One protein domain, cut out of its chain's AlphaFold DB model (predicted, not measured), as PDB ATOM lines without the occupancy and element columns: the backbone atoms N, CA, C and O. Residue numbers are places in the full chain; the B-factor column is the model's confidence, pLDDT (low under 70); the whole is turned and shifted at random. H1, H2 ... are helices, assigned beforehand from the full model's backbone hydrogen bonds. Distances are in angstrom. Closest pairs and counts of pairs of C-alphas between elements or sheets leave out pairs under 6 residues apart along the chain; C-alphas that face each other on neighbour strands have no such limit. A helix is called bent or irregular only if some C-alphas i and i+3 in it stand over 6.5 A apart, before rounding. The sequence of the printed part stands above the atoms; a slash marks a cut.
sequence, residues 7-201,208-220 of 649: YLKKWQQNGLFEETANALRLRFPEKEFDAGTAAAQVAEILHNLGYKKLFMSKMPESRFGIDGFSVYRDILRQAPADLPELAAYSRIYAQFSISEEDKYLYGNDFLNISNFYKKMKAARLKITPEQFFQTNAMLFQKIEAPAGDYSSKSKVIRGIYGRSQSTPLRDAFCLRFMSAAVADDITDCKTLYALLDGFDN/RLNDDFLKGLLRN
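Overview. This is residues 7 to 201 and 208 to 220 of the 649 residues of an uncharacterized protein of Proteobacteria bacterium CAG:495 (UniProt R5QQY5). This is a chain wound in stacked helical turns, like an uneven solenoid: H3, H6, H9, H11 and H13 form one row along the longest axis, and H5, H7 with H8, H10 and H12 form a second row whose helices run back against those of the first. H1, H2 and H4 gather at the H3 end, with the long link of residues 56 to 68, and H13 makes the other end. The printed part has 208 residues with thirteen named helices, H1 to H13 in chain order, and no named strand; the class is all helix, with 146 residues in the helices. The whole is compact, with a radius of gyration of the C-alphas of 18.4 A and spans of 57 by 40 by 27 A.

Along the chain. Start at the longest helix, H11, residues 168 to 183: find C-alpha 168 at (184.021, 147.978, 172.627), and from there it runs 22.2 A to C-alpha 183 at (186.355, 169.920, 175.024). After it come H12, residues 189 to 201, 17.9 A long, and H13, residues 211 to 220, 13.6 A long, ending at C-alpha 220 at (198.197, 165.923, 167.041). Before it look for H10, residues 150 to 161, 16.6 A; H9, residues 129 to 142, 20.1 A; H8, residues 110 to 122, 18.2 A; and the shorter H7, residues 100 to 108. H6, residues 80 to 94, is 21.5 A long and irregular, but only just: C-alphas 81 and 84 are 6.9 A apart, against about 5 A in a regular helix. Farther back are H5, residues 69 to 75; H4, residues 52 to 55; H3, residues 35 to 48, 19.9 A; and H2, residues 16 to 27, 16.0 A. H1, residues 7 to 13, begins at C-alpha 7 at (151.978, 159.349, 183.858).

Arrangement. H8 to H12 form an up-and-down bundle, each helix running against the one before it. In it H11 and H12 are a helical hairpin at a shallow tilt of 28 degrees, with Cys 174 and Phe 199 their closest C-alphas at 7.3 A. H10 and H11 are another, at 41 degrees, closest at Ile 160 and Leu 175, 6.6 A. H10 touches H12 at Val 156 and Tyr 193, 5.4 A. H8 touches H11 at Met 120 and Pro 168, 5.4 A. Beyond the bundle H13 touches H11 at a shallow tilt of 17 degrees, the same way, closest at Phe 177 and Leu 218, 6.4 A. Toward the other end, H9 touches H7 at Asp 102 and Phe 140, 7.0 A, and H6 at Ile 92 and Glu 130, 6.4 A. H6 touches H3 at a shallow tilt of 22 degrees, the same way, closest at Ile 45 and Ala 87, 5.2 A. H3 touches H2 at Ala 21 and Ala 35, 4.9 A, and H1 at Leu 8 and Ala 43, 6.6 A; it only just touches H5, with 3 pairs of C-alphas within 8 A, the closest Val 42 and Ile 75 at 7.0 A. H4 touches H1 at Lys 10 and Phe 55, 5.5 A. H1 and H13 are apart. Each O i to N i+4 pair is within hydrogen-bond range in H1, H2, H3, H5 and H7 to H13; in H6 it is 9 of 11, and H4 is too short for such a pair.

Size, cuts and confidence. The two C-alphas farthest apart are those of Lys 58 and Asp 212, 57.4 A. Residues 202 to 207 are not printed, and C-alphas 201 and 208 are 11.0 A apart across this cut. Of the links printed whole, H4 to H5 is long, with 13 residues. Mean pLDDT of the printed part is 86.0; residues 61, 64 to 65, 147 to 148 and 164 to 165 are under 70.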
ATOM      1  N   TYR A   7     151.701 159.727 185.248       87.38
ATOM      2  CA  TYR A   7     151.978 159.349 183.858       87.38
ATOM      3  C   TYR A   7     151.479 157.930 183.544       87.38
ATOM      4  O   TYR A   7     150.900 157.710 182.485       87.38
ATOM      5  N   LEU A   8     151.618 156.990 184.484       88.62
ATOM      6  CA  LEU A   8     151.206 155.601 184.295       88.62
ATOM      7  C   LEU A   8     149.679 155.475 184.264       88.62
ATOM      8  O   LEU A   8     149.145 154.746 183.434       88.62
ATOM      9  N   LYS A   9     148.966 156.268 185.077       87.81
ATOM     10  CA  LYS A   9     147.498 156.373 184.986       87.81
ATOM     11  C   LYS A   9     147.050 156.869 183.612       87.81
ATOM     12  O   LYS A   9     146.112 156.319 183.049       87.81
ATOM     13  N   LYS A  10     147.730 157.875 183.050       87.31
ATOM     14  CA  LYS A  10     147.418 158.393 181.706       87.31
ATOM     15  C   LYS A  10     147.720 157.367 180.605       87.31
ATOM     16  O   LYS A  10     146.933 157.235 179.676       87.31
ATOM     17  N   TRP A  11     148.807 156.605 180.750       88.75
ATOM     18  CA  TRP A  11     149.174 155.489 179.865       88.75
ATOM     19  C   TRP A  11     148.176 154.316 179.917       88.75
ATOM     20  O   TRP A  11     147.951 153.626 178.927       88.75
ATOM     21  N   GLN A  12     147.551 154.086 181.073       87.69
ATOM     22  CA  GLN A  12     146.449 153.130 181.211       87.69
ATOM     23  C   GLN A  12     145.160 153.675 180.582       87.69
ATOM     24  O   GLN A  12     144.512 152.981 179.806       87.69
ATOM     25  N   GLN A  13     144.814 154.934 180.868       85.75
ATOM     26  CA  GLN A  13     143.596 155.588 180.370       85.75
ATOM     27  C   GLN A  13     143.542 155.695 178.844       85.75
ATOM     28  O   GLN A  13     142.457 155.644 178.273       85.75
ATOM     29  N   ASN A  14     144.691 155.833 178.179       83.50
ATOM     30  CA  ASN A  14     144.761 155.919 176.721       83.50
ATOM     31  C   ASN A  14     144.931 154.557 176.016       83.50
ATOM     32  O   ASN A  14     145.113 154.527 174.800       83.50
ATOM     33  N   GLY A  15     144.868 153.446 176.763       84.19
ATOM     34  CA  GLY A  15     144.926 152.079 176.237       84.19
ATOM     35  C   GLY A  15     146.327 151.570 175.876       84.19
ATOM     36  O   GLY A  15     146.474 150.387 175.568       84.19
ATOM     37  N   LEU A  16     147.371 152.406 175.957       85.56
ATOM     38  CA  LEU A  16     148.729 152.002 175.580       85.56
ATOM     39  C   LEU A  16     149.351 150.994 176.548       85.56
ATOM     40  O   LEU A  16     150.259 150.265 176.151       85.56
ATOM     41  N   PHE A  17     148.893 150.920 177.800       89.50
ATOM     42  CA  PHE A  17     149.391 149.931 178.762       89.50
ATOM     43  C   PHE A  17     149.138 148.491 178.291       89.50
ATOM     44  O   PHE A  17     150.088 147.722 178.138       89.50
ATOM     45  N   GLU A  18     147.880 148.153 177.995       89.44
ATOM     46  CA  GLU A  18     147.493 146.815 177.527       89.44
ATOM     47  C   GLU A  18     148.079 146.505 176.150       89.44
ATOM     48  O   GLU A  18     148.577 145.407 175.910       89.44
ATOM     49  N   GLU A  19     148.096 147.491 175.251       89.25
ATOM     50  CA  GLU A  19     148.720 147.351 173.934       89.25
ATOM     51  C   GLU A  19     150.213 147.031 174.038       89.25
ATOM     52  O   GLU A  19     150.702 146.121 173.372       89.25
ATOM     53  N   THR A  20     150.932 147.725 174.923       91.94
ATOM     54  CA  THR A  20     152.356 147.487 175.183       91.94
ATOM     55  C   THR A  20     152.581 146.092 175.760       91.94
ATOM     56  O   THR A  20     153.445 145.364 175.272       91.94
ATOM     57  N   ALA A  21     151.793 145.692 176.764       90.69
ATOM     58  CA  ALA A  21     151.898 144.368 177.372       90.69
ATOM     59  C   ALA A  21     151.641 143.253 176.343       90.69
ATOM     60  O   ALA A  21     152.409 142.292 176.259       90.69
ATOM     61  N   ASN A  22     150.611 143.404 175.508       91.69
ATOM     62  CA  ASN A  22     150.281 142.448 174.453       91.69
ATOM     63  C   ASN A  22     151.339 142.412 173.347       91.69
ATOM     64  O   ASN A  22     151.739 141.328 172.925       91.69
ATOM     65  N   ALA A  23     151.852 143.569 172.921       91.25
ATOM     66  CA  ALA A  23     152.921 143.645 171.931       91.25
ATOM     67  C   ALA A  23     154.195 142.932 172.408       91.25
ATOM     68  O   ALA A  23     154.834 142.224 171.627       91.25
ATOM     69  N   LEU A  24     154.552 143.069 173.689       90.62
ATOM     70  CA  LEU A  24     155.701 142.372 174.269       90.62
ATOM     71  C   LEU A  24     155.475 140.856 174.339       90.62
ATOM     72  O   LEU A  24     156.376 140.108 173.963       90.62
ATOM     73  N   ARG A  25     154.284 140.396 174.758       90.06
ATOM     74  CA  ARG A  25     153.930 138.960 174.779       90.06
ATOM     75  C   ARG A  25     154.020 138.334 173.391       90.06
ATOM     76  O   ARG A  25     154.630 137.286 173.228       90.06
ATOM     77  N   LEU A  26     153.455 139.008 172.388       91.31
ATOM     78  CA  LEU A  26     153.482 138.550 170.997       91.31
ATOM     79  C   LEU A  26     154.904 138.466 170.444       91.31
ATOM     80  O   LEU A  26     155.210 137.586 169.645       91.31
ATOM     81  N   ARG A  27     155.776 139.392 170.848       89.81
ATOM     82  CA  ARG A  27     157.141 139.469 170.327       89.81
ATOM     83  C   ARG A  27     158.116 138.520 171.018       89.81
ATOM     84  O   ARG A  27     159.081 138.091 170.391       89.81
ATOM     85  N   PHE A  28     157.883 138.211 172.289       88.12
ATOM     86  CA  PHE A  28     158.733 137.333 173.092       88.12
ATOM     87  C   PHE A  28     157.916 136.190 173.719       88.12
ATOM     88  O   PHE A  28     157.901 136.068 174.944       88.12
ATOM     89  N   PRO A  29     157.251 135.345 172.907       81.38
ATOM     90  CA  PRO A  29     156.303 134.340 173.400       81.38
ATOM     91  C   PRO A  29     156.962 133.234 174.237       81.38
ATOM     92  O   PRO A  29     156.299 132.601 175.048       81.38
ATOM     93  N   GLU A  30     158.267 133.017 174.062       74.62
ATOM     94  CA  GLU A  30     159.031 131.938 174.707       74.62
ATOM     95  C   GLU A  30     159.749 132.369 175.999       74.62
ATOM     96  O   GLU A  30     160.497 131.588 176.582       74.62
ATOM     97  N   LYS A  31     159.586 133.621 176.444       72.69
ATOM     98  CA  LYS A  31     160.256 134.131 177.649       72.69
ATOM     99  C   LYS A  31     159.249 134.301 178.778       72.69
ATOM    100  O   LYS A  31     158.255 134.998 178.609       72.69
ATOM    101  N   GLU A  32     159.539 133.741 179.950       80.38
ATOM    102  CA  GLU A  32     158.801 134.087 181.165       80.38
ATOM    103  C   GLU A  32     159.189 135.502 181.615       80.38
ATOM    104  O   GLU A  32     160.339 135.772 181.969       80.38
ATOM    105  N   PHE A  33     158.236 136.434 181.565       87.06
ATOM    106  CA  PHE A  33     158.374 137.779 182.123       87.06
ATOM    107  C   PHE A  33     157.006 138.354 182.507       87.06
ATOM    108  O   PHE A  33     155.977 138.019 181.920       87.06
ATOM    109  N   ASP A  34     156.996 139.278 183.467       90.88
ATOM    110  CA  ASP A  34     155.800 140.048 183.804       90.88
ATOM    111  C   ASP A  34     155.593 141.173 182.778       90.88
ATOM    112  O   ASP A  34     156.266 142.209 182.798       90.88
ATOM    113  N   ALA A  35     154.641 140.962 181.867       87.00
ATOM    114  CA  ALA A  35     154.297 141.922 180.824       87.00
ATOM    115  C   ALA A  35     153.731 143.245 181.365       87.00
ATOM    116  O   ALA A  35     153.915 144.278 180.722       87.00
ATOM    117  N   GLY A  36     153.082 143.243 182.534       88.88
ATOM    118  CA  GLY A  36     152.580 144.459 183.173       88.88
ATOM    119  C   GLY A  36     153.721 145.307 183.731       88.88
ATOM    120  O   GLY A  36     153.782 146.512 183.481       88.88
ATOM    121  N   THR A  37     154.678 144.668 184.408       91.62
ATOM    122  CA  THR A  37     155.907 145.329 184.874       91.62
ATOM    123  C   THR A  37     156.734 145.860 183.698       91.62
ATOM    124  O   THR A  37     157.175 147.011 183.720       91.62
ATOM    125  N   ALA A  38     156.889 145.070 182.633       91.25
ATOM    126  CA  ALA A  38     157.588 145.495 181.423       91.25
ATOM    127  C   ALA A  38     156.886 146.683 180.735       91.25
ATOM    128  O   ALA A  38     157.540 147.656 180.359       91.25
ATOM    129  N   ALA A  39     155.552 146.665 180.632       92.38
ATOM    130  CA  ALA A  39     154.783 147.780 180.081       92.38
ATOM    131  C   ALA A  39     154.915 149.060 180.925       92.38
ATOM    132  O   ALA A  39     155.043 150.153 180.367       92.38
ATOM    133  N   ALA A  40     154.952 148.935 182.255       93.50
ATOM    134  CA  ALA A  40     155.209 150.062 183.148       93.50
ATOM    135  C   ALA A  40     156.614 150.655 182.943       93.50
ATOM    136  O   ALA A  40     156.760 151.877 182.924       93.50
ATOM    137  N   GLN A  41     157.634 149.817 182.723       95.19
ATOM    138  CA  GLN A  41     159.002 150.265 182.431       95.19
ATOM    139  C   GLN A  41     159.102 150.993 181.085       95.19
ATOM    140  O   GLN A  41     159.771 152.019 180.997       95.19
ATOM    141  N   VAL A  42     158.402 150.524 180.045       94.62
ATOM    142  CA  VAL A  42     158.328 151.232 178.752       94.62
ATOM    143  C   VAL A  42     157.711 152.624 178.927       94.62
ATOM    144  O   VAL A  42     158.252 153.607 178.413       94.62
ATOM    145  N   ALA A  43     156.615 152.722 179.685       93.94
ATOM    146  CA  ALA A  43     155.977 153.997 179.996       93.94
ATOM    147  C   ALA A  43     156.910 154.924 180.797       93.94
ATOM    148  O   ALA A  43     156.998 156.114 180.502       93.94
ATOM    149  N   GLU A  44     157.642 154.391 181.775       94.56
ATOM    150  CA  GLU A  44     158.625 155.155 182.546       94.56
ATOM    151  C   GLU A  44     159.744 155.721 181.659       94.56
ATOM    152  O   GLU A  44     160.041 156.912 181.747       94.56
ATOM    153  N   ILE A  45     160.321 154.903 180.770       93.81
ATOM    154  CA  ILE A  45     161.377 155.342 179.847       93.81
ATOM    155  C   ILE A  45     160.874 156.512 178.998       93.81
ATOM    156  O   ILE A  45     161.482 157.578 178.995       93.81
ATOM    157  N   LEU A  46     159.738 156.351 178.315       91.88
ATOM    158  CA  LEU A  46     159.195 157.386 177.428       91.88
ATOM    159  C   LEU A  46     158.808 158.668 178.172       91.88
ATOM    160  O   LEU A  46     158.953 159.764 177.627       91.88
ATOM    161  N   HIS A  47     158.341 158.539 179.415       91.25
ATOM    162  CA  HIS A  47     158.054 159.679 180.274       91.25
ATOM    163  C   HIS A  47     159.328 160.462 180.604       91.25
ATOM    164  O   HIS A  47     159.371 161.675 180.401       91.25
ATOM    165  N   ASN A  48     160.374 159.760 181.044       89.88
ATOM    166  CA  ASN A  48     161.664 160.350 181.393       89.88
ATOM    167  C   ASN A  48     162.379 160.963 180.178       89.88
ATOM    168  O   ASN A  48     163.094 161.950 180.326       89.88
ATOM    169  N   LEU A  49     162.148 160.429 178.972       87.56
ATOM    170  CA  LEU A  49     162.644 161.003 177.716       87.56
ATOM    171  C   LEU A  49     161.900 162.276 177.271       87.56
ATOM    172  O   LEU A  49     162.356 162.956 176.357       87.56
ATOM    173  N   GLY A  50     160.791 162.635 177.926       86.31
ATOM    174  CA  GLY A  50     160.066 163.880 177.668       86.31
ATOM    175  C   GLY A  50     158.965 163.789 176.608       86.31
ATOM    176  O   GLY A  50     158.400 164.821 176.241       86.31
ATOM    177  N   TYR A  51     158.581 162.587 176.158       87.69
ATOM    178  CA  TYR A  51     157.552 162.382 175.124       87.69
ATOM    179  C   TYR A  51     156.121 162.562 175.655       87.69
ATOM    180  O   TYR A  51     155.293 161.650 175.657       87.69
ATOM    181  N   LYS A  52     155.803 163.780 176.105       84.56
ATOM    182  CA  LYS A  52     154.539 164.155 176.767       84.56
ATOM    183  C   LYS A  52     153.293 163.831 175.931       84.56
ATOM    184  O   LYS A  52     152.261 163.483 176.504       84.56
ATOM    185  N   LYS A  53     153.385 163.900 174.594       85.00
ATOM    186  CA  LYS A  53     152.271 163.597 173.671       85.00
ATOM    187  C   LYS A  53     151.796 162.144 173.769       85.00
ATOM    188  O   LYS A  53     150.619 161.884 173.545       85.00
ATOM    189  N   LEU A  54     152.664 161.219 174.191       85.44
ATOM    190  CA  LEU A  54     152.276 159.824 174.398       85.44
ATOM    191  C   LEU A  54     151.451 159.599 175.684       85.44
ATOM    192  O   LEU A  54     150.885 158.528 175.887       85.44
ATOM    193  N   PHE A  55     151.332 160.618 176.538       88.56
ATOM    194  CA  PHE A  55     150.598 160.573 177.806       88.56
ATOM    195  C   PHE A  55     149.391 161.521 177.807       88.56
ATOM    196  O   PHE A  55     148.971 161.992 178.863       88.56
ATOM    197  N   MET A  56     148.841 161.851 176.636       83.19
ATOM    198  CA  MET A  56     147.609 162.638 176.530       83.19
ATOM    199  C   MET A  56     146.384 161.802 176.914       83.19
ATOM    200  O   MET A  56     146.338 160.601 176.658       83.19
ATOM    201  N   SER A  57     145.373 162.453 177.502       74.44
ATOM    202  CA  SER A  57     144.133 161.801 177.953       74.44
ATOM    203  C   SER A  57     143.283 161.239 176.806       74.44
ATOM    204  O   SER A  57     142.487 160.337 177.030       74.44
ATOM    205  N   LYS A  58     143.448 161.765 175.584       78.12
ATOM    206  CA  LYS A  58     142.820 161.259 174.359       78.12
ATOM    207  C   LYS A  58     143.878 161.177 173.259       78.12
ATOM    208  O   LYS A  58     144.479 162.195 172.918       78.12
ATOM    209  N   MET A  59     144.116 159.973 172.742       75.81
ATOM    210  CA  MET A  59     145.051 159.742 171.638       75.81
ATOM    211  C   MET A  59     144.412 160.094 170.286       75.81
ATOM    212  O   MET A  59     143.221 159.837 170.110       75.81
ATOM    213  N   PRO A  60     145.175 160.648 169.326       73.75
ATOM    214  CA  PRO A  60     144.720 160.802 167.947       73.75
ATOM    215  C   PRO A  60     144.457 159.442 167.280       73.75
ATOM    216  O   PRO A  60     145.109 158.450 167.617       73.75
ATOM    217  N   GLU A  61     143.548 159.409 166.299       69.12
ATOM    218  CA  GLU A  61     143.221 158.195 165.528       69.12
ATOM    219  C   GLU A  61     144.430 157.657 164.747       69.12
ATOM    220  O   GLU A  61     144.679 156.453 164.739       69.12
ATOM    221  N   SER A  62     145.241 158.546 164.160       76.81
ATOM    222  CA  SER A  62     146.546 158.187 163.599       76.81
ATOM    223  C   SER A  62     147.660 158.495 164.591       76.81
ATOM    224  O   SER A  62     147.897 159.648 164.954       76.81
ATOM    225  N   ARG A  63     148.387 157.452 164.998       73.62
ATOM    226  CA  ARG A  63     149.561 157.574 165.877       73.62
ATOM    227  C   ARG A  63     150.873 157.709 165.110       73.62
ATOM    228  O   ARG A  63     151.903 158.068 165.681       73.62
ATOM    229  N   PHE A  64     150.828 157.448 163.804       63.91
ATOM    230  CA  PHE A  64     151.941 157.684 162.899       63.91
ATOM    231  C   PHE A  64     152.178 159.194 162.799       63.91
ATOM    232  O   PHE A  64     151.315 159.936 162.341       63.91
ATOM    233  N   GLY A  65     153.337 159.647 163.285       66.19
ATOM    234  CA  GLY A  65     153.686 161.068 163.380       66.19
ATOM    235  C   GLY A  65     153.547 161.666 164.785       66.19
ATOM    236  O   GLY A  65     153.945 162.812 164.987       66.19
ATOM    237  N   ILE A  66     153.049 160.908 165.774       82.00
ATOM    238  CA  ILE A  66     153.144 161.331 167.177       82.00
ATOM    239  C   ILE A  66     154.609 161.286 167.607       82.00
ATOM    240  O   ILE A  66     155.311 160.289 167.421       82.00
ATOM    241  N   ASP A  67     155.045 162.381 168.217       78.19
ATOM    242  CA  ASP A  67     156.375 162.502 168.792       78.19
ATOM    243  C   ASP A  67     156.658 161.379 169.812       78.19
ATOM    244  O   ASP A  67     155.834 161.093 170.684       78.19
ATOM    245  N   GLY A  68     157.811 160.722 169.673       80.56
ATOM    246  CA  GLY A  68     158.235 159.580 170.486       80.56
ATOM    247  C   GLY A  68     157.651 158.227 170.082       80.56
ATOM    248  O   GLY A  68     158.092 157.202 170.602       80.56
ATOM    249  N   PHE A  69     156.697 158.164 169.144       86.88
ATOM    250  CA  PHE A  69     156.084 156.885 168.755       86.88
ATOM    251  C   PHE A  69     157.071 155.956 168.026       86.88
ATOM    252  O   PHE A  69     157.019 154.738 168.190       86.88
ATOM    253  N   SER A  70     158.019 156.508 167.260       85.69
ATOM    254  CA  SER A  70     159.132 155.737 166.680       85.69
ATOM    255  C   SER A  70     159.990 155.088 167.768       85.69
ATOM    256  O   SER A  70     160.214 153.878 167.722       85.69
ATOM    257  N   VAL A  71     160.379 155.868 168.781       88.19
ATOM    258  CA  VAL A  71     161.178 155.414 169.927       88.19
ATOM    259  C   VAL A  71     160.428 154.368 170.744       88.19
ATOM    260  O   VAL A  71     161.011 153.348 171.101       88.19
ATOM    261  N   TYR A  72     159.121 154.543 170.965       91.56
ATOM    262  CA  TYR A  72     158.265 153.523 171.577       91.56
ATOM    263  C   TYR A  72     158.385 152.175 170.853       91.56
ATOM    264  O   TYR A  72     158.699 151.162 171.481       91.56
ATOM    265  N   ARG A  73     158.223 152.153 169.522       90.38
ATOM    266  CA  ARG A  73     158.374 150.913 168.744       90.38
ATOM    267  C   ARG A  73     159.785 150.335 168.816       90.38
ATOM    268  O   ARG A  73     159.939 149.118 168.720       90.38
ATOM    269  N   ASP A  74     160.810 151.176 168.911       89.44
ATOM    270  CA  ASP A  74     162.202 150.737 169.025       89.44
ATOM    271  C   ASP A  74     162.483 150.112 170.404       89.44
ATOM    272  O   ASP A  74     163.134 149.064 170.472       89.44
ATOM    273  N   ILE A  75     161.902 150.662 171.479       92.31
ATOM    274  CA  ILE A  75     161.954 150.093 172.837       92.31
ATOM    275  C   ILE A  75     161.236 148.741 172.872       92.31
ATOM    276  O   ILE A  75     161.776 147.785 173.421       92.31
ATOM    277  N   LEU A  76     160.077 148.611 172.214       91.69
ATOM    278  CA  LEU A  76     159.364 147.331 172.098       91.69
ATOM    279  C   LEU A  76     160.175 146.233 171.391       91.69
ATOM    280  O   LEU A  76     159.791 145.067 171.448       91.69
ATOM    281  N   ARG A  77     161.262 146.573 170.680       91.06
ATOM    282  CA  ARG A  77     162.164 145.572 170.085       91.06
ATOM    283  C   ARG A  77     163.196 145.029 171.073       91.06
ATOM    284  O   ARG A  77     163.832 144.030 170.750       91.06
ATOM    285  N   GLN A  78     163.388 145.678 172.220       90.38
ATOM    286  CA  GLN A  78     164.351 145.254 173.235       90.38
ATOM    287  C   GLN A  78     163.792 144.082 174.041       90.38
ATOM    288  O   GLN A  78     162.581 143.983 174.248       90.38
ATOM    289  N   ALA A  79     164.665 143.181 174.498       88.62
ATOM    290  CA  ALA A  79     164.225 142.056 175.312       88.62
ATOM    291  C   ALA A  79     163.655 142.559 176.655       88.62
ATOM    292  O   ALA A  79     164.218 143.486 177.235       88.62
ATOM    293  N   PRO A  80     162.607 141.931 177.217       90.00
ATOM    294  CA  PRO A  80     162.035 142.368 178.493       90.00
ATOM    295  C   PRO A  80     163.054 142.437 179.644       90.00
ATOM    296  O   PRO A  80     162.980 143.331 180.478       90.00
ATOM    297  N   ALA A  81     164.063 141.557 179.641       89.31
ATOM    298  CA  ALA A  81     165.155 141.556 180.620       89.31
ATOM    299  C   ALA A  81     166.039 142.822 180.583       89.31
ATOM    300  O   ALA A  81     166.700 143.136 181.569       89.31
ATOM    301  N   ASP A  82     166.045 143.561 179.469       90.12
ATOM    302  CA  ASP A  82     166.816 144.794 179.296       90.12
ATOM    303  C   ASP A  82     166.095 146.043 179.818       90.12
ATOM    304  O   ASP A  82     166.744 147.059 180.081       90.12
ATOM    305  N   LEU A  83     164.764 145.982 179.947       92.31
ATOM    306  CA  LEU A  83     163.909 147.119 180.297       92.31
ATOM    307  C   LEU A  83     164.165 147.697 181.700       92.31
ATOM    308  O   LEU A  83     164.180 148.924 181.803       92.31
ATOM    309  N   PRO A  84     164.436 146.906 182.763       93.44
ATOM    310  CA  PRO A  84     164.759 147.465 184.077       93.44
ATOM    311  C   PRO A  84     165.996 148.371 184.044       93.44
ATOM    312  O   PRO A  84     166.013 149.445 184.648       93.44
ATOM    313  N   GLU A  85     167.031 147.957 183.310       91.88
ATOM    314  CA  GLU A  85     168.275 148.713 183.196       91.88
ATOM    315  C   GLU A  85     168.095 149.963 182.318       91.88
ATOM    316  O   GLU A  85     168.556 151.043 182.682       91.88
ATOM    317  N   LEU A  86     167.346 149.857 181.212       93.00
ATOM    318  CA  LEU A  86     166.984 151.018 180.388       93.00
ATOM    319  C   LEU A  86     166.133 152.033 181.168       93.00
ATOM    320  O   LEU A  86     166.359 153.238 181.058       93.00
ATOM    321  N   ALA A  87     165.199 151.572 182.003       93.75
ATOM    322  CA  ALA A  87     164.428 152.444 182.885       93.75
ATOM    323  C   ALA A  87     165.346 153.184 183.870       93.75
ATOM    324  O   ALA A  87     165.233 154.403 184.002       93.75
ATOM    325  N   ALA A  88     166.319 152.500 184.481       92.88
ATOM    326  CA  ALA A  88     167.306 153.139 185.352       92.88
ATOM    327  C   ALA A  88     168.124 154.220 184.619       92.88
ATOM    328  O   ALA A  88     168.262 155.331 185.129       92.88
ATOM    329  N   TYR A  89     168.596 153.947 183.399       92.69
ATOM    330  CA  TYR A  89     169.322 154.936 182.592       92.69
ATOM    331  C   TYR A  89     168.456 156.141 182.214       92.69
ATOM    332  O   TYR A  89     168.934 157.274 182.238       92.69
ATOM    333  N   SER A  90     167.170 155.926 181.921       91.94
ATOM    334  CA  SER A  90     166.241 157.022 181.624       91.94
ATOM    335  C   SER A  90     166.044 157.962 182.825       91.94
ATOM    336  O   SER A  90     165.917 159.170 182.640       91.94
ATOM    337  N   ARG A  91     166.094 157.445 184.065       92.00
ATOM    338  CA  ARG A  91     166.038 158.276 185.282       92.00
ATOM    339  C   ARG A  91     167.269 159.157 185.424       92.00
ATOM    340  O   ARG A  91     167.128 160.323 185.767       92.00
ATOM    341  N   ILE A  92     168.456 158.608 185.151       89.38
ATOM    342  CA  ILE A  92     169.713 159.373 185.142       89.38
ATOM    343  C   ILE A  92     169.617 160.477 184.087       89.38
ATOM    344  O   ILE A  92     169.899 161.633 184.373       89.38
ATOM    345  N   TYR A  93     169.139 160.137 182.888       85.00
ATOM    346  CA  TYR A  93     168.920 161.106 181.819       85.00
ATOM    347  C   TYR A  93     168.009 162.270 182.241       85.00
ATOM    348  O   TYR A  93     168.345 163.431 182.007       85.00
ATOM    349  N   ALA A  94     166.890 161.974 182.906       86.56
ATOM    350  CA  ALA A  94     165.924 162.982 183.339       86.56
ATOM    351  C   ALA A  94     166.494 164.004 184.346       86.56
ATOM    352  O   ALA A  94     165.882 165.050 184.557       86.56
ATOM    353  N   GLN A  95     167.653 163.728 184.959       85.31
ATOM    354  CA  GLN A  95     168.321 164.635 185.899       85.31
ATOM    355  C   GLN A  95     169.137 165.735 185.200       85.31
ATOM    356  O   GLN A  95     169.488 166.726 185.843       85.31
ATOM    357  N   PHE A  96     169.448 165.604 183.904       79.81
ATOM    358  CA  PHE A  96     170.283 166.585 183.205       79.81
ATOM    359  C   PHE A  96     169.482 167.796 182.712       79.81
ATOM    360  O   PHE A  96     168.436 167.681 182.070       79.81
ATOM    361  N   SER A  97     170.021 168.990 182.970       73.56
ATOM    362  CA  SER A  97     169.451 170.265 182.517       73.56
ATOM    363  C   SER A  97     169.855 170.564 181.071       73.56
ATOM    364  O   SER A  97     170.749 171.367 180.829       73.56
ATOM    365  N   ILE A  98     169.225 169.891 180.109       75.44
ATOM    366  CA  ILE A  98     169.403 170.107 178.660       75.44
ATOM    367  C   ILE A  98     168.214 170.869 178.048       75.44
ATOM    368  O   ILE A  98     167.114 170.843 178.604       75.44
ATOM    369  N   SER A  99     168.436 171.569 176.928       78.19
ATOM    370  CA  SER A  99     167.373 172.287 176.201       78.19
ATOM    371  C   SER A  99     166.275 171.310 175.747       78.19
ATOM    372  O   SER A  99     166.559 170.133 175.529       78.19
ATOM    373  N   GLU A 100     165.014 171.742 175.604       77.31
ATOM    374  CA  GLU A 100     163.935 170.834 175.143       77.31
ATOM    375  C   GLU A 100     164.226 170.263 173.739       77.31
ATOM    376  O   GLU A 100     163.857 169.132 173.430       77.31
ATOM    377  N   GLU A 101     164.955 171.015 172.919       74.38
ATOM    378  CA  GLU A 101     165.391 170.614 171.581       74.38
ATOM    379  C   GLU A 101     166.485 169.537 171.632       74.38
ATOM    380  O   GLU A 101     166.397 168.515 170.947       74.38
ATOM    381  N   ASP A 102     167.485 169.697 172.503       76.50
ATOM    382  CA  ASP A 102     168.499 168.663 172.727       76.50
ATOM    383  C   ASP A 102     167.908 167.436 173.416       76.50
ATOM    384  O   ASP A 102     168.327 166.316 173.122       76.50
ATOM    385  N   LYS A 103     166.898 167.616 174.282       76.75
ATOM    386  CA  LYS A 103     166.154 166.500 174.879       76.75
ATOM    387  C   LYS A 103     165.489 165.643 173.818       76.75
ATOM    388  O   LYS A 103     165.529 164.419 173.907       76.75
ATOM    389  N   TYR A 104     164.901 166.274 172.807       76.94
ATOM    390  CA  TYR A 104     164.289 165.562 171.695       76.94
ATOM    391  C   TYR A 104     165.315 164.713 170.923       76.94
ATOM    392  O   TYR A 104     165.082 163.529 170.671       76.94
ATOM    393  N   LEU A 105     166.483 165.278 170.591       77.44
ATOM    394  CA  LEU A 105     167.554 164.551 169.898       77.44
ATOM    395  C   LEU A 105     168.146 163.424 170.753       77.44
ATOM    396  O   LEU A 105     168.287 162.296 170.281       77.44
ATOM    397  N   TYR A 106     168.452 163.709 172.017       79.19
ATOM    398  CA  TYR A 106     169.007 162.732 172.949       79.19
ATOM    399  C   TYR A 106     168.025 161.591 173.229       79.19
ATOM    400  O   TYR A 106     168.428 160.431 173.291       79.19
ATOM    401  N   GLY A 107     166.729 161.900 173.336       81.88
ATOM    402  CA  GLY A 107     165.667 160.907 173.471       81.88
ATOM    403  C   GLY A 107     165.562 159.985 172.257       81.88
ATOM    404  O   GLY A 107     165.465 158.768 172.422       81.88
ATOM    405  N   ASN A 108     165.670 160.533 171.042       84.06
ATOM    406  CA  ASN A 108     165.604 159.743 169.810       84.06
ATOM    407  C   ASN A 108     166.785 158.775 169.656       84.06
ATOM    408  O   ASN A 108     166.619 157.695 169.091       84.06
ATOM    409  N   ASP A 109     167.961 159.136 170.171       84.69
ATOM    410  CA  ASP A 109     169.160 158.290 170.146       84.69
ATOM    411  C   ASP A 109     169.406 157.541 171.477       84.69
ATOM    412  O   ASP A 109     170.398 156.816 171.606       84.69
ATOM    413  N   PHE A 110     168.483 157.623 172.449       88.19
ATOM    414  CA  PHE A 110     168.624 157.043 173.793       88.19
ATOM    415  C   PHE A 110     168.969 155.550 173.776       88.19
ATOM    416  O   PHE A 110     169.827 155.099 174.539       88.19
ATOM    417  N   LEU A 111     168.323 154.773 172.902       88.56
ATOM    418  CA  LEU A 111     168.597 153.340 172.774       88.56
ATOM    419  C   LEU A 111     169.998 153.068 172.223       88.56
ATOM    420  O   LEU A 111     170.671 152.172 172.728       88.56
ATOM    421  N   ASN A 112     170.460 153.848 171.241       87.56
ATOM    422  CA  ASN A 112     171.812 153.709 170.698       87.56
ATOM    423  C   ASN A 112     172.849 153.996 171.794       87.56
ATOM    424  O   ASN A 112     173.742 153.185 172.027       87.56
ATOM    425  N   ILE A 113     172.669 155.094 172.531       88.56
ATOM    426  CA  ILE A 113     173.540 155.508 173.641       88.56
ATOM    427  C   ILE A 113     173.540 154.467 174.776       88.56
ATOM    428  O   ILE A 113     174.595 154.073 175.274       88.56
ATOM    429  N   SER A 114     172.364 153.968 175.162       89.56
ATOM    430  CA  SER A 114     172.216 152.961 176.220       89.56
ATOM    431  C   SER A 114     172.850 151.626 175.839       89.56
ATOM    432  O   SER A 114     173.566 151.024 176.638       89.56
ATOM    433  N   ASN A 115     172.635 151.168 174.604       86.38
ATOM    434  CA  ASN A 115     173.224 149.926 174.107       86.38
ATOM    435  C   ASN A 115     174.746 150.046 173.965       86.38
ATOM    436  O   ASN A 115     175.473 149.100 174.274       86.38
ATOM    437  N   PHE A 116     175.238 151.224 173.582       88.75
ATOM    438  CA  PHE A 116     176.662 151.535 173.577       88.75
ATOM    439  C   PHE A 116     177.268 151.418 174.983       88.75
ATOM    440  O   PHE A 116     178.291 150.756 175.159       88.75
ATOM    441  N   TYR A 117     176.607 151.967 176.009       88.06
ATOM    442  CA  TYR A 117     177.055 151.807 177.395       88.06
ATOM    443  C   TYR A 117     177.051 150.341 177.843       88.06
ATOM    444  O   TYR A 117     178.054 149.864 178.378       88.06
ATOM    445  N   LYS A 118     175.976 149.588 177.570       86.25
ATOM    446  CA  LYS A 118     175.898 148.149 177.889       86.25
ATOM    447  C   LYS A 118     177.069 147.372 177.293       86.25
ATOM    448  O   LYS A 118     177.685 146.548 177.969       86.25
ATOM    449  N   LYS A 119     177.434 147.682 176.049       85.44
ATOM    450  CA  LYS A 119     178.585 147.090 175.362       85.44
ATOM    451  C   LYS A 119     179.920 147.449 176.020       85.44
ATOM    452  O   LYS A 119     180.763 146.571 176.202       85.44
ATOM    453  N   MET A 120     180.115 148.707 176.415       83.19
ATOM    454  CA  MET A 120     181.307 149.135 177.161       83.19
ATOM    455  C   MET A 120     181.402 148.465 178.540       83.19
ATOM    456  O   MET A 120     182.479 148.014 178.937       83.19
ATOM    457  N   LYS A 121     180.272 148.354 179.247       85.00
ATOM    458  CA  LYS A 121     180.145 147.676 180.543       85.00
ATOM    459  C   LYS A 121     180.492 146.192 180.426       85.00
ATOM    460  O   LYS A 121     181.290 145.690 181.215       85.00
ATOM    461  N   ALA A 122     179.972 145.504 179.406       83.25
ATOM    462  CA  ALA A 122     180.305 144.106 179.118       83.25
ATOM    463  C   ALA A 122     181.809 143.908 178.846       83.25
ATOM    464  O   ALA A 122     182.388 142.897 179.239       83.25
ATOM    465  N   ALA A 123     182.465 144.909 178.255       79.62
ATOM    466  CA  ALA A 123     183.911 144.937 178.038       79.62
ATOM    467  C   ALA A 123     184.736 145.365 179.266       79.62
ATOM    468  O   ALA A 123     185.952 145.528 179.156       79.62
ATOM    469  N   ARG A 124     184.100 145.531 180.435       80.75
ATOM    470  CA  ARG A 124     184.731 145.888 181.720       80.75
ATOM    471  C   ARG A 124     185.490 147.221 181.700       80.75
ATOM    472  O   ARG A 124     186.474 147.392 182.422       80.75
ATOM    473  N   LEU A 125     185.032 148.187 180.905       75.19
ATOM    474  CA  LEU A 125     185.550 149.555 180.954       75.19
ATOM    475  C   LEU A 125     185.049 150.257 182.230       75.19
ATOM    476  O   LEU A 125     183.862 150.215 182.544       75.19
ATOM    477  N   LYS A 126     185.957 150.890 182.986       78.44
ATOM    478  CA  LYS A 126     185.665 151.518 184.290       78.44
ATOM    479  C   LYS A 126     184.963 152.878 184.129       78.44
ATOM    480  O   LYS A 126     185.616 153.910 184.243       78.44
ATOM    481  N   ILE A 127     183.658 152.882 183.856       82.19
ATOM    482  CA  ILE A 127     182.827 154.099 183.815       82.19
ATOM    483  C   ILE A 127     181.424 153.817 184.372       82.19
ATOM    484  O   ILE A 127     180.777 152.840 183.976       82.19
ATOM    485  N   THR A 128     180.956 154.638 185.319       87.69
ATOM    486  CA  THR A 128     179.598 154.478 185.871       87.69
ATOM    487  C   THR A 128     178.547 154.979 184.874       87.69
ATOM    488  O   THR A 128     178.877 155.795 184.004       87.69
ATOM    489  N   PRO A 129     177.285 154.516 184.960       87.44
ATOM    490  CA  PRO A 129     176.217 155.037 184.113       87.44
ATOM    491  C   PRO A 129     176.087 156.560 184.248       87.44
ATOM    492  O   PRO A 129     176.022 157.262 183.245       87.44
ATOM    493  N   GLU A 130     176.145 157.095 185.467       87.25
ATOM    494  CA  GLU A 130     176.024 158.529 185.745       87.25
ATOM    495  C   GLU A 130     177.116 159.326 185.030       87.25
ATOM    496  O   GLU A 130     176.811 160.260 184.292       87.25
ATOM    497  N   GLN A 131     178.379 158.907 185.165       85.81
ATOM    498  CA  GLN A 131     179.511 159.548 184.491       85.81
ATOM    499  C   GLN A 131     179.375 159.498 182.966       85.81
ATOM    500  O   GLN A 131     179.656 160.484 182.280       85.81
ATOM    501  N   PHE A 132     178.937 158.357 182.426       87.81
ATOM    502  CA  PHE A 132     178.736 158.180 180.992       87.81
ATOM    503  C   PHE A 132     177.631 159.101 180.469       87.81
ATOM    504  O   PHE A 132     177.876 159.908 179.572       87.81
ATOM    505  N   PHE A 133     176.424 159.029 181.035       85.94
ATOM    506  CA  PHE A 133     175.291 159.832 180.575       85.94
ATOM    507  C   PHE A 133     175.507 161.336 180.821       85.94
ATOM    508  O   PHE A 133     175.117 162.127 179.968       85.94
ATOM    509  N   GLN A 134     176.214 161.738 181.885       82.94
ATOM    510  CA  GLN A 134     176.599 163.139 182.105       82.94
ATOM    511  C   GLN A 134     177.564 163.644 181.027       82.94
ATOM    512  O   GLN A 134     177.355 164.719 180.467       82.94
ATOM    513  N   THR A 135     178.595 162.859 180.698       81.69
ATOM    514  CA  THR A 135     179.556 163.211 179.638       81.69
ATOM    515  C   THR A 135     178.848 163.383 178.297       81.69
ATOM    516  O   THR A 135     179.116 164.341 177.576       81.69
ATOM    517  N   ASN A 136     177.917 162.484 177.973       84.81
ATOM    518  CA  ASN A 136     177.141 162.570 176.741       84.81
ATOM    519  C   ASN A 136     176.186 163.772 176.755       84.81
ATOM    520  O   ASN A 136     176.128 164.495 175.772       84.81
ATOM    521  N   ALA A 137     175.494 164.062 177.860       81.31
ATOM    522  CA  ALA A 137     174.653 165.256 177.952       81.31
ATOM    523  C   ALA A 137     175.464 166.545 177.707       81.31
ATOM    524  O   ALA A 137     175.059 167.385 176.904       81.31
ATOM    525  N   MET A 138     176.649 166.664 178.320       79.94
ATOM    526  CA  MET A 138     177.558 167.797 178.101       79.94
ATOM    527  C   MET A 138     178.066 167.875 176.658       79.94
ATOM    528  O   MET A 138     178.117 168.961 176.082       79.94
ATOM    529  N   LEU A 139     178.428 166.732 176.067       85.06
ATOM    530  CA  LEU A 139     178.836 166.646 174.666       85.06
ATOM    531  C   LEU A 139     177.738 167.212 173.760       85.06
ATOM    532  O   LEU A 139     178.012 168.057 172.917       85.06
ATOM    533  N   PHE A 140     176.489 166.793 173.963       82.12
ATOM    534  CA  PHE A 140     175.368 167.222 173.133       82.12
ATOM    535  C   PHE A 140     175.094 168.715 173.286       82.12
ATOM    536  O   PHE A 140     174.891 169.375 172.275       82.12
ATOM    537  N   GLN A 141     175.129 169.266 174.500       82.31
ATOM    538  CA  GLN A 141     174.935 170.707 174.713       82.31
ATOM    539  C   GLN A 141     175.964 171.553 173.970       82.31
ATOM    540  O   GLN A 141     175.622 172.595 173.423       82.31
ATOM    541  N   LYS A 142     177.220 171.101 173.952       87.69
ATOM    542  CA  LYS A 142     178.315 171.839 173.325       87.69
ATOM    543  C   LYS A 142     178.344 171.728 171.804       87.69
ATOM    544  O   LYS A 142     178.964 172.569 171.174       87.69
ATOM    545  N   ILE A 143     177.729 170.706 171.205       88.00
ATOM    546  CA  ILE A 143     177.694 170.586 169.744       88.00
ATOM    547  C   ILE A 143     176.745 171.642 169.175       88.00
ATOM    548  O   ILE A 143     175.526 171.593 169.383       88.00
ATOM    549  N   GLU A 144     177.321 172.556 168.406       85.12
ATOM    550  CA  GLU A 144     176.624 173.619 167.705       85.12
ATOM    551  C   GLU A 144     176.115 173.109 166.354       85.12
ATOM    552  O   GLU A 144     176.838 172.488 165.565       85.12
ATOM    553  N   ALA A 145     174.844 173.391 166.084       76.25
ATOM    554  CA  ALA A 145     174.219 173.187 164.789       76.25
ATOM    555  C   ALA A 145     173.643 174.521 164.297       76.25
ATOM    556  O   ALA A 145     173.156 175.302 165.119       76.25
ATOM    557  N   PRO A 146     173.658 174.790 162.977       72.62
ATOM    558  CA  PRO A 146     172.929 175.920 162.419       72.62
ATOM    559  C   PRO A 146     171.462 175.882 162.864       72.62
ATOM    560  O   PRO A 146     170.871 174.803 162.946       72.62
ATOM    561  N   ALA A 147     170.871 177.045 163.142       68.12
ATOM    562  CA  ALA A 147     169.482 177.133 163.587       68.12
ATOM    563  C   ALA A 147     168.549 176.379 162.619       68.12
ATOM    564  O   ALA A 147     168.542 176.643 161.418       68.12
ATOM    565  N   GLY A 148     167.789 175.413 163.140       64.69
ATOM    566  CA  GLY A 148     166.890 174.568 162.348       64.69
ATOM    567  C   GLY A 148     167.527 173.338 161.678       64.69
ATOM    568  O   GLY A 148     166.782 172.470 161.226       64.69
ATOM    569  N   ASP A 149     168.859 173.185 161.652       71.75
ATOM    570  CA  ASP A 149     169.544 172.006 161.085       71.75
ATOM    571  C   ASP A 149     169.901 170.951 162.149       71.75
ATOM    572  O   ASP A 149     171.051 170.559 162.370       71.75
ATOM    573  N   TYR A 150     168.864 170.418 162.789       74.06
ATOM    574  CA  TYR A 150     168.982 169.316 163.750       74.06
ATOM    575  C   TYR A 150     169.458 168.003 163.103       74.06
ATOM    576  O   TYR A 150     169.922 167.083 163.788       74.06
ATOM    577  N   SER A 151     169.381 167.911 161.769       79.88
ATOM    578  CA  SER A 151     169.832 166.746 161.008       79.88
ATOM    579  C   SER A 151     171.345 166.551 161.124       79.88
ATOM    580  O   SER A 151     171.815 165.418 161.253       79.88
ATOM    581  N   SER A 152     172.106 167.648 161.139       83.69
ATOM    582  CA  SER A 152     173.565 167.624 161.240       83.69
ATOM    583  C   SER A 152     174.035 167.173 162.620       83.69
ATOM    584  O   SER A 152     174.888 166.287 162.716       83.69
ATOM    585  N   LYS A 153     173.397 167.668 163.687       85.31
ATOM    586  CA  LYS A 153     173.673 167.226 165.061       85.31
ATOM    587  C   LYS A 153     173.382 165.736 165.242       85.31
ATOM    588  O   LYS A 153     174.236 164.990 165.720       85.31
ATOM    589  N   SER A 154     172.227 165.268 164.756       82.31
ATOM    590  CA  SER A 154     171.868 163.842 164.793       82.31
ATOM    591  C   SER A 154     172.860 162.959 164.019       82.31
ATOM    592  O   SER A 154     173.178 161.862 164.473       82.31
ATOM    593  N   LYS A 155     173.418 163.421 162.887       86.19
ATOM    594  CA  LYS A 155     174.452 162.672 162.143       86.19
ATOM    595  C   LYS A 155     175.728 162.462 162.958       86.19
ATOM    596  O   LYS A 155     176.258 161.352 162.940       86.19
ATOM    597  N   VAL A 156     176.202 163.484 163.674       88.81
ATOM    598  CA  VAL A 156     177.376 163.369 164.562       88.81
ATOM    599  C   VAL A 156     177.098 162.347 165.663       88.81
ATOM    600  O   VAL A 156     177.865 161.403 165.845       88.81
ATOM    601  N   ILE A 157     175.949 162.472 166.329       86.69
ATOM    602  CA  ILE A 157     175.521 161.574 167.410       86.69
ATOM    603  C   ILE A 157     175.446 160.122 166.922       86.69
ATOM    604  O   ILE A 157     176.068 159.226 167.495       86.69
ATOM    605  N   ARG A 158     174.742 159.873 165.816       85.12
ATOM    606  CA  ARG A 158     174.641 158.533 165.224       85.12
ATOM    607  C   ARG A 158     175.987 158.003 164.740       85.12
ATOM    608  O   ARG A 158     176.189 156.793 164.777       85.12
ATOM    609  N   GLY A 159     176.910 158.868 164.324       86.81
ATOM    610  CA  GLY A 159     178.282 158.475 163.999       86.81
ATOM    611  C   GLY A 159     179.028 157.892 165.203       86.81
ATOM    612  O   GLY A 159     179.726 156.890 165.057       86.81
ATOM    613  N   ILE A 160     178.811 158.458 166.397       88.94
ATOM    614  CA  ILE A 160     179.418 157.981 167.648       88.94
ATOM    615  C   ILE A 160     178.765 156.672 168.117       88.94
ATOM    616  O   ILE A 160     179.475 155.703 168.384       88.94
ATOM    617  N   TYR A 161     177.427 156.619 168.215       87.25
ATOM    618  CA  TYR A 161     176.727 155.519 168.910       87.25
ATOM    619  C   TYR A 161     176.019 154.510 167.995       87.25
ATOM    620  O   TYR A 161     175.679 153.416 168.436       87.25
ATOM    621  N   GLY A 162     175.759 154.849 166.733       77.00
ATOM    622  CA  GLY A 162     174.872 154.088 165.842       77.00
ATOM    623  C   GLY A 162     175.507 152.874 165.154       77.00
ATOM    624  O   GLY A 162     174.867 152.246 164.310       77.00
ATOM    625  N   ARG A 163     176.764 152.527 165.462       75.06
ATOM    626  CA  ARG A 163     177.468 151.416 164.799       75.06
ATOM    627  C   ARG A 163     177.184 150.076 165.481       75.06
ATOM    628  O   ARG A 163     177.772 149.735 166.502       75.06
ATOM    629  N   SER A 164     176.332 149.268 164.855       61.94
ATOM    630  CA  SER A 164     175.918 147.955 165.375       61.94
ATOM    631  C   SER A 164     177.037 146.898 165.419       61.94
ATOM    632  O   SER A 164     176.990 146.015 166.271       61.94
ATOM    633  N   GLN A 165     178.059 146.988 164.556       66.88
ATOM    634  CA  GLN A 165     179.132 145.981 164.417       66.88
ATOM    635  C   GLN A 165     180.533 146.461 164.856       66.88
ATOM    636  O   GLN A 165     181.547 145.952 164.384       66.88
ATOM    637  N   SER A 166     180.640 147.457 165.737       76.75
ATOM    638  CA  SER A 166     181.946 147.898 166.257       76.75
ATOM    639  C   SER A 166     182.470 147.014 167.402       76.75
ATOM    640  O   SER A 166     181.735 146.206 167.971       76.75
ATOM    641  N   THR A 167     183.732 147.184 167.802       82.81
ATOM    642  CA  THR A 167     184.275 146.579 169.031       82.81
ATOM    643  C   THR A 167     184.180 147.561 170.206       82.81
ATOM    644  O   THR A 167     184.265 148.770 169.987       82.81
ATOM    645  N   PRO A 168     184.062 147.087 171.463       84.75
ATOM    646  CA  PRO A 168     184.021 147.978 172.627       84.75
ATOM    647  C   PRO A 168     185.244 148.902 172.747       84.75
ATOM    648  O   PRO A 168     185.118 150.044 173.178       84.75
ATOM    649  N   LEU A 169     186.429 148.430 172.337       84.38
ATOM    650  CA  LEU A 169     187.657 149.232 172.338       84.38
ATOM    651  C   LEU A 169     187.568 150.405 171.356       84.38
ATOM    652  O   LEU A 169     187.885 151.538 171.713       84.38
ATOM    653  N   ARG A 170     187.118 150.136 170.125       88.12
ATOM    654  CA  ARG A 170     186.919 151.160 169.095       88.12
ATOM    655  C   ARG A 170     185.932 152.222 169.570       88.12
ATOM    656  O   ARG A 170     186.198 153.409 169.434       88.12
ATOM    657  N   ASP A 171     184.819 151.777 170.134       86.94
ATOM    658  CA  ASP A 171     183.759 152.632 170.662       86.94
ATOM    659  C   ASP A 171     184.280 153.539 171.782       86.94
ATOM    660  O   ASP A 171     184.116 154.757 171.726       86.94
ATOM    661  N   ALA A 172     185.020 152.977 172.740       85.94
ATOM    662  CA  ALA A 172     185.647 153.750 173.807       85.94
ATOM    663  C   ALA A 172     186.629 154.807 173.278       85.94
ATOM    664  O   ALA A 172     186.671 155.931 173.782       85.94
ATOM    665  N   PHE A 173     187.415 154.461 172.256       90.00
ATOM    666  CA  PHE A 173     188.351 155.384 171.617       90.00
ATOM    667  C   PHE A 173     187.622 156.499 170.872       90.00
ATOM    668  O   PHE A 173     188.000 157.658 171.022       90.00
ATOM    669  N   CYS A 174     186.569 156.161 170.123       91.19
ATOM    670  CA  CYS A 174     185.734 157.122 169.410       91.19
ATOM    671  C   CYS A 174     185.111 158.123 170.386       91.19
ATOM    672  O   CYS A 174     185.276 159.326 170.213       91.19
ATOM    673  N   LEU A 175     184.467 157.639 171.455       89.25
ATOM    674  CA  LEU A 175     183.858 158.510 172.458       89.25
ATOM    675  C   LEU A 175     184.901 159.426 173.103       89.25
ATOM    676  O   LEU A 175     184.697 160.630 173.184       89.25
ATOM    677  N   ARG A 176     186.057 158.884 173.508       90.19
ATOM    678  CA  ARG A 176     187.119 159.692 174.121       90.19
ATOM    679  C   ARG A 176     187.693 160.736 173.164       90.19
ATOM    680  O   ARG A 176     187.987 161.844 173.600       90.19
ATOM    681  N   PHE A 177     187.863 160.387 171.893       93.12
ATOM    682  CA  PHE A 177     188.331 161.309 170.864       93.12
ATOM    683  C   PHE A 177     187.327 162.442 170.629       93.12
ATOM    684  O   PHE A 177     187.710 163.606 170.701       93.12
ATOM    685  N   MET A 178     186.045 162.118 170.446       93.44
ATOM    686  CA  MET A 178     185.006 163.121 170.197       93.44
ATOM    687  C   MET A 178     184.741 164.011 171.413       93.44
ATOM    688  O   MET A 178     184.637 165.225 171.261       93.44
ATOM    689  N   SER A 179     184.714 163.444 172.622       90.06
ATOM    690  CA  SER A 179     184.598 164.234 173.853       90.06
ATOM    691  C   SER A 179     185.772 165.185 174.039       90.06
ATOM    692  O   SER A 179     185.573 166.311 174.485       90.06
ATOM    693  N   ALA A 180     186.986 164.766 173.678       92.88
ATOM    694  CA  ALA A 180     188.144 165.647 173.721       92.88
ATOM    695  C   ALA A 180     188.093 166.737 172.642       92.88
ATOM    696  O   ALA A 180     188.458 167.867 172.935       92.88
ATOM    697  N   ALA A 181     187.611 166.431 171.431       93.25
ATOM    698  CA  ALA A 181     187.488 167.421 170.359       93.25
ATOM    699  C   ALA A 181     186.516 168.544 170.747       93.25
ATOM    700  O   ALA A 181     186.841 169.720 170.620       93.25
ATOM    701  N   VAL A 182     185.362 168.183 171.312       92.19
ATOM    702  CA  VAL A 182     184.378 169.150 171.820       92.19
ATOM    703  C   VAL A 182     184.886 169.893 173.061       92.19
ATOM    704  O   VAL A 182     184.545 171.053 173.277       92.19
ATOM    705  N   ALA A 183     185.702 169.248 173.900       90.56
ATOM    706  CA  ALA A 183     186.355 169.920 175.024       90.56
ATOM    707  C   ALA A 183     187.417 170.936 174.573       90.56
ATOM    708  O   ALA A 183     187.648 171.897 175.298       90.56
ATOM    709  N   ASP A 184     188.015 170.738 173.398       90.62
ATOM    710  CA  ASP A 184     188.938 171.666 172.739       90.62
ATOM    711  C   ASP A 184     188.195 172.649 171.814       90.62
ATOM    712  O   ASP A 184     188.746 173.097 170.820       90.62
ATOM    713  N   ASP A 185     186.929 172.974 172.089       89.94
ATOM    714  CA  ASP A 185     186.114 173.947 171.341       89.94
ATOM    715  C   ASP A 185     185.979 173.671 169.829       89.94
ATOM    716  O   ASP A 185     185.839 174.588 169.022       89.94
ATOM    717  N   ILE A 186     186.023 172.402 169.413       92.00
ATOM    718  CA  ILE A 186     185.528 171.990 168.094       92.00
ATOM    719  C   ILE A 186     184.055 171.631 168.270       92.00
ATOM    720  O   ILE A 186     183.716 170.489 168.577       92.00
ATOM    721  N   THR A 187     183.179 172.624 168.149       90.94
ATOM    722  CA  THR A 187     181.742 172.478 168.428       90.94
ATOM    723  C   THR A 187     180.898 172.320 167.167       90.94
ATOM    724  O   THR A 187     179.798 171.772 167.240       90.94
ATOM    725  N   ASP A 188     181.405 172.729 166.002       90.31
ATOM    726  CA  ASP A 188     180.646 172.708 164.757       90.31
ATOM    727  C   ASP A 188     180.443 171.278 164.217       90.31
ATOM    728  O   ASP A 188     181.362 170.453 164.144       90.31
ATOM    729  N   CYS A 189     179.213 170.972 163.793       89.88
ATOM    730  CA  CYS A 189     178.871 169.638 163.296       89.88
ATOM    731  C   CYS A 189     179.682 169.203 162.066       89.88
ATOM    732  O   CYS A 189     179.879 168.003 161.878       89.88
ATOM    733  N   LYS A 190     180.136 170.133 161.217       88.44
ATOM    734  CA  LYS A 190     180.842 169.789 159.975       88.44
ATOM    735  C   LYS A 190     182.216 169.202 160.293       88.44
ATOM    736  O   LYS A 190     182.521 168.104 159.825       88.44
ATOM    737  N   THR A 191     183.003 169.884 161.120       90.88
ATOM    738  CA  THR A 191     184.330 169.430 161.546       90.88
ATOM    739  C   THR A 191     184.228 168.170 162.394       90.88
ATOM    740  O   THR A 191     184.938 167.201 162.136       90.88
ATOM    741  N   LEU A 192     183.300 168.121 163.357       92.31
ATOM    742  CA  LEU A 192     183.097 166.926 164.183       92.31
ATOM    743  C   LEU A 192     182.742 165.699 163.345       92.31
ATOM    744  O   LEU A 192     183.244 164.601 163.590       92.31
ATOM    745  N   TYR A 193     181.900 165.878 162.329       90.69
ATOM    746  CA  TYR A 193     181.545 164.795 161.430       90.69
ATOM    747  C   TYR A 193     182.705 164.384 160.511       90.69
ATOM    748  O   TYR A 193     182.873 163.194 160.259       90.69
ATOM    749  N   ALA A 194     183.539 165.326 160.054       91.25
ATOM    750  CA  ALA A 194     184.760 165.010 159.309       91.25
ATOM    751  C   ALA A 194     185.767 164.221 160.165       91.25
ATOM    752  O   ALA A 194     186.321 163.225 159.700       91.25
ATOM    753  N   LEU A 195     185.941 164.589 161.439       93.50
ATOM    754  CA  LEU A 195     186.790 163.854 162.381       93.50
ATOM    755  C   LEU A 195     186.269 162.439 162.650       93.50
ATOM    756  O   LEU A 195     187.069 161.503 162.707       93.50
ATOM    757  N   LEU A 196     184.949 162.274 162.782       92.00
ATOM    758  CA  LEU A 196     184.306 160.961 162.878       92.00
ATOM    759  C   LEU A 196     184.554 160.122 161.630       92.00
ATOM    760  O   LEU A 196     184.998 158.983 161.743       92.00
ATOM    761  N   ASP A 197     184.316 160.682 160.444       89.44
ATOM    762  CA  ASP A 197     184.562 159.991 159.178       89.44
ATOM    763  C   ASP A 197     186.039 159.585 159.053       89.44
ATOM    764  O   ASP A 197     186.345 158.450 158.689       89.44
ATOM    765  N   GLY A 198     186.968 160.458 159.450       90.19
ATOM    766  CA  GLY A 198     188.393 160.146 159.448       90.19
ATOM    767  C   GLY A 198     188.797 159.074 160.454       90.19
ATOM    768  O   GLY A 198     189.529 158.146 160.103       90.19
ATOM    769  N   PHE A 199     188.261 159.124 161.676       91.56
ATOM    770  CA  PHE A 199     188.418 158.042 162.649       91.56
ATOM    771  C   PHE A 199     187.877 156.724 162.084       91.56
ATOM    772  O   PHE A 199     188.538 155.688 162.162       91.56
ATOM    773  N   ASP A 200     186.693 156.753 161.481       88.06
ATOM    774  CA  ASP A 200     185.999 155.581 160.973       88.06
ATOM    775  C   ASP A 200     186.737 154.932 159.801       88.06
ATOM    776  O   ASP A 200     186.898 153.710 159.788       88.06
ATOM    777  N   ASN A 201     187.203 155.730 158.838       85.62
ATOM    778  CA  ASN A 201     187.966 155.251 157.688       85.62
ATOM    779  C   ASN A 201     189.325 154.708 158.117       85.62
ATOM    780  O   ASN A 201     189.685 153.588 157.747       85.62
ATOM    781  N   ARG A 208     195.177 149.022 163.919       81.44
ATOM    782  CA  ARG A 208     195.501 150.444 164.119       81.44
ATOM    783  C   ARG A 208     195.039 150.981 165.481       81.44
ATOM    784  O   ARG A 208     195.554 152.004 165.920       81.44
ATOM    785  N   LEU A 209     194.125 150.296 166.176       87.12
ATOM    786  CA  LEU A 209     193.618 150.717 167.487       87.12
ATOM    787  C   LEU A 209     194.600 150.350 168.608       87.12
ATOM    788  O   LEU A 209     194.659 149.209 169.061       87.12
ATOM    789  N   ASN A 210     195.373 151.331 169.072       89.25
ATOM    790  CA  ASN A 210     196.293 151.191 170.202       89.25
ATOM    791  C   ASN A 210     196.486 152.528 170.946       89.25
ATOM    792  O   ASN A 210     196.047 153.582 170.490       89.25
ATOM    793  N   ASP A 211     197.164 152.502 172.092       90.56
ATOM    794  CA  ASP A 211     197.363 153.704 172.912       90.56
ATOM    795  C   ASP A 211     198.110 154.833 172.193       90.56
ATOM    796  O   ASP A 211     197.828 156.006 172.449       90.56
ATOM    797  N   ASP A 212     199.053 154.502 171.305       93.31
ATOM    798  CA  ASP A 212     199.778 155.508 170.528       93.31
ATOM    799  C   ASP A 212     198.828 156.206 169.554       93.31
ATOM    800  O   ASP A 212     198.846 157.435 169.459       93.31
ATOM    801  N   PHE A 213     197.931 155.438 168.929       93.81
ATOM    802  CA  PHE A 213     196.893 155.964 168.054       93.81
ATOM    803  C   PHE A 213     196.009 156.980 168.779       93.81
ATOM    804  O   PHE A 213     195.896 158.124 168.338       93.81
ATOM    805  N   LEU A 214     195.454 156.609 169.937       94.12
ATOM    806  CA  LEU A 214     194.604 157.510 170.713       94.12
ATOM    807  C   LEU A 214     195.365 158.749 171.202       94.12
ATOM    808  O   LEU A 214     194.864 159.862 171.081       94.12
ATOM    809  N   LYS A 215     196.583 158.589 171.729       95.81
ATOM    810  CA  LYS A 215     197.404 159.735 172.157       95.81
ATOM    811  C   LYS A 215     197.688 160.688 171.000       95.81
ATOM    812  O   LYS A 215     197.651 161.897 171.204       95.81
ATOM    813  N   GLY A 216     197.956 160.156 169.812       96.12
ATOM    814  CA  GLY A 216     198.189 160.959 168.621       96.12
ATOM    815  C   GLY A 216     196.934 161.664 168.116       96.12
ATOM    816  O   GLY A 216     197.018 162.833 167.754       96.12
ATOM    817  N   LEU A 217     195.760 161.024 168.173       95.62
ATOM    818  CA  LEU A 217     194.491 161.704 167.892       95.62
ATOM    819  C   LEU A 217     194.320 162.931 168.795       95.62
ATOM    820  O   LEU A 217     194.107 164.039 168.310       95.62
ATOM    821  N   LEU A 218     194.487 162.730 170.104       95.56
ATOM    822  CA  LEU A 218     194.278 163.772 171.107       95.56
ATOM    823  C   LEU A 218     195.292 164.918 171.003       95.56
ATOM    824  O   LEU A 218     194.920 166.074 171.144       95.56
ATOM    825  N   ARG A 219     196.574 164.607 170.779       94.75
ATOM    826  CA  ARG A 219     197.655 165.610 170.799       94.75
ATOM    827  C   ARG A 219     197.937 166.251 169.450       94.75
ATOM    828  O   ARG A 219     198.404 167.381 169.419       94.75
ATOM    829  N   ASN A 220     197.702 165.529 168.357       94.75
ATOM    830  CA  ASN A 220     198.197 165.923 167.041       94.75
ATOM    831  C   ASN A 220     197.082 166.113 166.008       94.75
ATOM    832  O   ASN A 220     197.281 166.890 165.082       94.75
TER     833      ASN A 220